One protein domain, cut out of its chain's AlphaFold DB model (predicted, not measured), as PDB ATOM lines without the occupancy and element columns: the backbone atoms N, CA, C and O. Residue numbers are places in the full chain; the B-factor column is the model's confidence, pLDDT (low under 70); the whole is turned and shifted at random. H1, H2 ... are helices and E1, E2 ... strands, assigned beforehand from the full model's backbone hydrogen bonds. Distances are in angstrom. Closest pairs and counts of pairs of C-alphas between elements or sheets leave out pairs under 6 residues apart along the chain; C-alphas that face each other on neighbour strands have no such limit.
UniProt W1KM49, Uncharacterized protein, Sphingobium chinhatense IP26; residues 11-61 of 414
ATOM      1  N   SER A  11     245.584 154.623 192.773       89.12
ATOM      2  CA  SER A  11     244.804 153.385 192.697       89.12
ATOM      3  C   SER A  11     243.707 153.254 193.759       89.12
ATOM      4  O   SER A  11     242.902 152.337 193.666       89.12
ATOM      5  N   THR A  12     243.692 154.107 194.791       89.88
ATOM      6  CA  THR A  12     242.637 154.121 195.820       89.88
ATOM      7  C   THR A  12     241.601 155.220 195.586       89.88
ATOM      8  O   THR A  12     240.672 155.356 196.381       89.88
ATOM      9  N   LEU A  13     241.792 156.048 194.557       92.31
ATOM     10  CA  LEU A  13     240.881 157.124 194.191       92.31
ATOM     11  C   LEU A  13     239.937 156.608 193.106       92.31
ATOM     12  O   LEU A  13     240.375 156.039 192.113       92.31
ATOM     13  N   GLU A  14     238.645 156.813 193.318       92.62
ATOM     14  CA  GLU A  14     237.574 156.400 192.408       92.62
ATOM     15  C   GLU A  14     236.917 157.614 191.741       92.62
ATOM     16  O   GLU A  14     236.350 157.489 190.662       92.62
ATOM     17  N   TYR A  15     237.034 158.802 192.347       92.19
ATOM     18  CA  TYR A  15     236.340 160.010 191.902       92.19
ATOM     19  C   TYR A  15     237.231 161.247 191.963       92.19
ATOM     20  O   TYR A  15     238.202 161.290 192.723       92.19
ATOM     21  N   VAL A  16     236.844 162.300 191.239       91.19
ATOM     22  CA  VAL A  16     237.408 163.653 191.377       91.19
ATOM     23  C   VAL A  16     236.367 164.644 191.881       91.19
ATOM     24  O   VAL A  16     235.194 164.601 191.502       91.19
ATOM     25  N   PHE A  17     236.817 165.581 192.712       89.12
ATOM     26  CA  PHE A  17     236.040 166.739 193.130       89.12
ATOM     27  C   PHE A  17     236.718 168.027 192.655       89.12
ATOM     28  O   PHE A  17     237.882 168.277 192.963       89.12
ATOM     29  N   THR A  18     235.984 168.861 191.919       84.50
ATOM     30  CA  THR A  18     236.465 170.148 191.391       84.50
ATOM     31  C   THR A  18     235.639 171.304 191.957       84.50
ATOM     32  O   THR A  18     234.540 171.101 192.469       84.50
ATOM     33  N   LEU A  19     236.127 172.543 191.814       74.69
ATOM     34  CA  LEU A  19     235.371 173.758 192.171       74.69
ATOM     35  C   LEU A  19     234.036 173.895 191.420       74.69
ATOM     36  O   LEU A  19     233.130 174.573 191.890       74.69
ATOM     37  N   GLN A  20     233.917 173.265 190.251       63.81
ATOM     38  CA  GLN A  20     232.693 173.262 189.445       63.81
ATOM     39  C   GLN A  20     231.665 172.243 189.961       63.81
ATOM     40  O   GLN A  20     230.501 172.279 189.559       63.81
ATOM     41  N   GLY A  21     232.081 171.335 190.851       61.22
ATOM     42  CA  GLY A  21     231.207 170.362 191.483       61.22
ATOM     43  C   GLY A  21     230.148 171.062 192.328       61.22
ATOM     44  O   GLY A  21     230.449 171.675 193.347       61.22
ATOM     45  N   ARG A  22     228.879 170.933 191.931       66.62
ATOM     46  CA  ARG A  22     227.727 171.553 192.616       66.62
ATOM     47  C   ARG A  22     227.374 170.897 193.964       66.62
ATOM     48  O   ARG A  22     226.354 171.234 194.559       66.62
ATOM     49  N   ILE A  23     228.201 169.970 194.456       69.88
ATOM     50  CA  ILE A  23     227.961 169.217 195.692       69.88
ATOM     51  C   ILE A  23     228.753 169.822 196.844       69.88
ATOM     52  O   ILE A  23     229.971 169.974 196.779       69.88
ATOM     53  N   LYS A  24     228.061 170.106 197.951       72.38
ATOM     54  CA  LYS A  24     228.712 170.477 199.211       72.38
ATOM     55  C   LYS A  24     229.385 169.243 199.818       72.38
ATOM     56  O   LYS A  24     228.717 168.376 200.372       72.38
ATOM     57  N   TRP A  25     230.712 169.171 199.730       81.62
ATOM     58  CA  TRP A  25     231.490 168.005 200.169       81.62
ATOM     59  C   TRP A  25     231.721 167.931 201.689       81.62
ATOM     60  O   TRP A  25     232.054 166.866 202.209       81.62
ATOM     61  N   SER A  26     231.532 169.035 202.423       80.56
ATOM     62  CA  SER A  26     231.766 169.124 203.875       80.56
ATOM     63  C   SER A  26     231.006 168.056 204.669       80.56
ATOM     64  O   SER A  26     231.553 167.486 205.612       80.56
ATOM     65  N   HIS A  27     229.785 167.743 204.236       78.19
ATOM     66  CA  HIS A  27     228.869 166.793 204.872       78.19
ATOM     67  C   HIS A  27     229.087 165.333 204.452       78.19
ATOM     68  O   HIS A  27     228.440 164.440 204.997       78.19
ATOM     69  N   LEU A  28     229.975 165.073 203.485       86.38
ATOM     70  CA  LEU A  28     230.278 163.710 203.061       86.38
ATOM     71  C   LEU A  28     231.017 162.956 204.168       86.38
ATOM     72  O   LEU A  28     231.836 163.524 204.899       86.38
ATOM     73  N   HIS A  29     230.749 161.662 204.271       88.44
ATOM     74  CA  HIS A  29     231.456 160.786 205.187       88.44
ATOM     75  C   HIS A  29     232.911 160.592 204.758       88.44
ATOM     76  O   HIS A  29     233.261 160.660 203.577       88.44
ATOM     77  N   ASP A  30     233.764 160.283 205.731       91.44
ATOM     78  CA  ASP A  30     235.197 160.092 205.516       91.44
ATOM     79  C   ASP A  30     235.507 159.021 204.473       91.44
ATOM     80  O   ASP A  30     236.460 159.161 203.716       91.44
ATOM     81  N   TRP A  31     234.700 157.959 204.395       91.62
ATOM     82  CA  TRP A  31     234.914 156.893 203.416       91.62
ATOM     83  C   TRP A  31     234.803 157.408 201.970       91.62
ATOM     84  O   TRP A  31     235.614 157.024 201.128       91.62
ATOM     85  N   VAL A  32     233.875 158.335 201.701       90.44
ATOM     86  CA  VAL A  32     233.729 158.998 200.394       90.44
ATOM     87  C   VAL A  32     234.878 159.968 200.165       90.44
ATOM     88  O   VAL A  32     235.481 159.994 199.090       90.44
ATOM     89  N   LYS A  33     235.219 160.752 201.196       91.56
ATOM     90  CA  LYS A  33     236.301 161.738 201.123       91.56
ATOM     91  C   LYS A  33     237.658 161.078 200.861       91.56
ATOM     92  O   LYS A  33     238.449 161.632 200.108       91.56
ATOM     93  N   ARG A  34     237.909 159.878 201.404       93.25
ATOM     94  CA  ARG A  34     239.145 159.106 201.170       93.25
ATOM     95  C   ARG A  34     239.285 158.601 199.739       93.25
ATOM     96  O   ARG A  34     240.403 158.568 199.231       93.25
ATOM     97  N   LYS A  35     238.169 158.235 199.106       93.12
ATOM     98  CA  LYS A  35     238.106 157.732 197.725       93.12
ATOM     99  C   LYS A  35     238.042 158.836 196.667       93.12
ATOM    100  O   LYS A  35     238.112 158.543 195.478       93.12
ATOM    101  N   THR A  36     237.902 160.094 197.073       92.75
ATOM    102  CA  THR A  36     237.745 161.220 196.147       92.75
ATOM    103  C   THR A  36     239.000 162.084 196.130       92.75
ATOM    104  O   THR A  36     239.439 162.574 197.171       92.75
ATOM    105  N   ALA A  37     239.560 162.301 194.943       93.06
ATOM    106  CA  ALA A  37     240.663 163.222 194.714       93.06
ATOM    107  C   ALA A  37     240.201 164.677 194.896       93.06
ATOM    108  O   ALA A  37     239.219 165.100 194.280       93.06
ATOM    109  N   ASP A  38     240.925 165.454 195.706       91.81
ATOM    110  CA  ASP A  38     240.721 166.900 195.785       91.81
ATOM    111  C   ASP A  38     241.458 167.592 194.633       91.81
ATOM    112  O   ASP A  38     242.685 167.738 194.639       91.81
ATOM    113  N   CYS A  39     240.686 168.009 193.636       89.56
ATOM    114  CA  CYS A  39     241.165 168.675 192.434       89.56
ATOM    115  C   CYS A  39     240.703 170.137 192.365       89.56
ATOM    116  O   CYS A  39     240.803 170.760 191.311       89.56
ATOM    117  N   GLN A  40     240.222 170.722 193.470       87.25
ATOM    118  CA  GLN A  40     239.729 172.107 193.490       87.25
ATOM    119  C   GLN A  40     240.782 173.118 193.026       87.25
ATOM    120  O   GLN A  40     240.447 174.137 192.439       87.25
ATOM    121  N   ARG A  41     242.064 172.841 193.273       87.19
ATOM    122  CA  ARG A  41     243.178 173.731 192.909       87.19
ATOM    123  C   ARG A  41     243.794 173.427 191.541       87.19
ATOM    124  O   ARG A  41     244.789 174.054 191.185       87.19
ATOM    125  N   LEU A  42     243.255 172.456 190.803       87.06
ATOM    126  CA  LEU A  42     243.786 172.043 189.506       87.06
ATOM    127  C   LEU A  42     243.031 172.728 188.366       87.06
ATOM    128  O   LEU A  42     241.824 172.954 188.438       87.06
ATOM    129  N   THR A  43     243.757 173.058 187.299       86.88
ATOM    130  CA  THR A  43     243.171 173.622 186.079       86.88
ATOM    131  C   THR A  43     242.543 172.528 185.218       86.88
ATOM    132  O   THR A  43     242.902 171.353 185.320       86.88
ATOM    133  N   ALA A  44     241.627 172.917 184.326       84.00
ATOM    134  CA  ALA A  44     240.976 171.984 183.405       84.00
ATOM    135  C   ALA A  44     241.983 171.230 182.515       84.00
ATOM    136  O   ALA A  44     241.791 170.046 182.256       84.00
ATOM    137  N   ASP A  45     243.076 171.880 182.105       87.69
ATOM    138  CA  ASP A  45     244.116 171.248 181.285       87.69
ATOM    139  C   ASP A  45     244.836 170.122 182.036       87.69
ATOM    140  O   ASP A  45     245.065 169.057 181.475       87.69
ATOM    141  N   ILE A  46     245.127 170.314 183.328       87.00
ATOM    142  CA  ILE A  46     245.745 169.275 184.167       87.00
ATOM    143  C   ILE A  46     244.764 168.116 184.387       87.00
ATOM    144  O   ILE A  46     245.162 166.953 184.337       87.00
ATOM    145  N   MET A  47     243.475 168.414 184.573       87.12
ATOM    146  CA  MET A  47     242.430 167.393 184.734       87.12
ATOM    147  C   MET A  47     242.250 166.506 183.495       87.12
ATOM    148  O   MET A  47     241.780 165.381 183.625       87.12
ATOM    149  N   ARG A  48     242.650 166.985 182.311       87.12
ATOM    150  CA  ARG A  48     242.633 166.238 181.040       87.12
ATOM    151  C   ARG A  48     243.896 165.412 180.796       87.12
ATOM    152  O   ARG A  48     244.118 164.954 179.684       87.12
ATOM    153  N   THR A  49     244.747 165.259 181.806       88.69
ATOM    154  CA  THR A  49     245.957 164.441 181.707       88.69
ATOM    155  C   THR A  49     245.934 163.304 182.728       88.69
ATOM    156  O   THR A  49     245.339 163.449 183.806       88.69
ATOM    157  N   PRO A  50     246.586 162.162 182.439       87.19
ATOM    158  CA  PRO A  50     246.752 161.101 183.420       87.19
ATOM    159  C   PRO A  50     247.468 161.608 184.686       87.19
ATOM    160  O   PRO A  50     248.431 162.370 184.582       87.19
ATOM    161  N   PRO A  51     247.056 161.169 185.888       85.62
ATOM    162  CA  PRO A  51     246.050 160.136 186.145       85.62
ATOM    163  C   PRO A  51     244.599 160.644 186.266       85.62
ATOM    164  O   PRO A  51     243.697 159.827 186.426       85.62
ATOM    165  N   PHE A  52     244.359 161.957 186.237       86.56
ATOM    166  CA  PHE A  52     243.063 162.552 186.592       86.56
ATOM    167  C   PHE A  52     241.982 162.351 185.532       86.56
ATOM    168  O   PHE A  52     240.815 162.219 185.885       86.56
ATOM    169  N   GLU A  53     242.376 162.266 184.261       88.12
ATOM    170  CA  GLU A  53     241.463 162.034 183.134       88.12
ATOM    171  C   GLU A  53     240.636 160.747 183.292       88.12
ATOM    172  O   GLU A  53     239.493 160.679 182.847       88.12
ATOM    173  N   ALA A  54     241.192 159.732 183.962       87.81
ATOM    174  CA  ALA A  54     240.538 158.442 184.159       87.81
ATOM    175  C   ALA A  54     239.481 158.445 185.277       87.81
ATOM    176  O   ALA A  54     238.739 157.472 185.411       87.81
ATOM    177  N   LEU A  55     239.430 159.492 186.106       89.69
ATOM    178  CA  LEU A  55     238.559 159.538 187.273       89.69
ATOM    179  C   LEU A  55     237.277 160.325 186.967       89.69
ATOM    180  O   LEU A  55     237.352 161.511 186.631       89.69
ATOM    181  N   PRO A  56     236.091 159.719 187.126       90.00
ATOM    182  CA  PRO A  56     234.835 160.426 186.940       90.00
ATOM    183  C   PRO A  56     234.589 161.497 188.011       90.00
ATOM    184  O   PRO A  56     235.061 161.413 189.149       90.00
ATOM    185  N   ALA A  57     233.778 162.500 187.669       88.38
ATOM    186  CA  ALA A  57     233.365 163.524 188.621       88.38
ATOM    187  C   ALA A  57     232.415 162.936 189.674       88.38
ATOM    188  O   ALA A  57     231.364 162.397 189.326       88.38
ATOM    189  N   LEU A  58     232.723 163.127 190.963       88.31
ATOM    190  CA  LEU A  58     231.896 162.637 192.078       88.31
ATOM    191  C   LEU A  58     230.426 163.069 191.941       88.31
ATOM    192  O   LEU A  58     229.511 162.322 192.272       88.31
ATOM    193  N   SER A  59     230.184 164.271 191.410       82.94
ATOM    194  CA  SER A  59     228.836 164.812 191.248       82.94
ATOM    195  C   SER A  59     227.944 164.064 190.267       82.94
ATOM    196  O   SER A  59     226.740 164.276 190.292       82.94
ATOM    197  N   GLN A  60     228.513 163.223 189.404       82.50
ATOM    198  CA  GLN A  60     227.739 162.380 188.493       82.50
ATOM    199  C   GLN A  60     227.170 161.139 189.191       82.50
ATOM    200  O   GLN A  60     226.197 160.575 188.706       82.50
ATOM    201  N   PHE A  61     227.765 160.728 190.314       85.06
ATOM    202  CA  PHE A  61     227.443 159.475 191.006       85.06
ATOM    203  C   PHE A  61     226.705 159.693 192.326       85.06
ATOM    204  O   PHE A  61     226.078 158.775 192.848       85.06
TER     205      PHE A  61
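Overview. This is residues 11 to 61 of the 414 residues of an uncharacterized protein of Sphingobium chinhatense IP26 (UniProt W1KM49). Little regular structure is here: loops surround a small pair of parallel strands, E1 and E2, with H1 toward one end of the longest axis and tiny H2 toward the other. Residues 18 to 29 arc from E1 to H1, and residues 48 to 61 fold back from H2 past E1. The 51 printed residues, mixed in class, hold E1, H1, E2 and H2 in that order, with 16 residues in named elements. The whole is compact, radius of gyration of the C-alphas 10.4 A, spanning 28 by 23 by 18 A.

Arrangement. Look first at E1, residues 15 to 17, and E2, residues 36 to 38, parallel at 33 degrees; N 37 and O 15 are 2.8 A apart, within hydrogen-bond range. H1, residues 30 to 35, completes a strand-helix-strand unit, parallel neighbour strands with a helix between, whose crossover is right-handed. The closest C-alphas of E1 and H1, Tyr 15 and Lys 35, are 6.5 A apart. H2, residues 44 to 47, is apart from E1 and H1. In H1 every O i to N i+4 pair is within hydrogen-bond range; H2 is too short for one.

Along the chain. Find C-alpha 15 at (236.340, 160.010, 191.902), where E1 begins its 6.8 A; E2 covers 6.4 A. H1 runs 8.6 A from C-alpha 30, and H2 runs 5.0 A to C-alpha 47 at (242.430, 167.393, 184.734).

Size, cuts and confidence. The C-alphas farthest apart, His 29 and Asp 45, are 29.0 A apart. The printed part has no cut; the link E1 to H1 is long, 12 residues. Confidence is low, under 70, at residues 20 to 23.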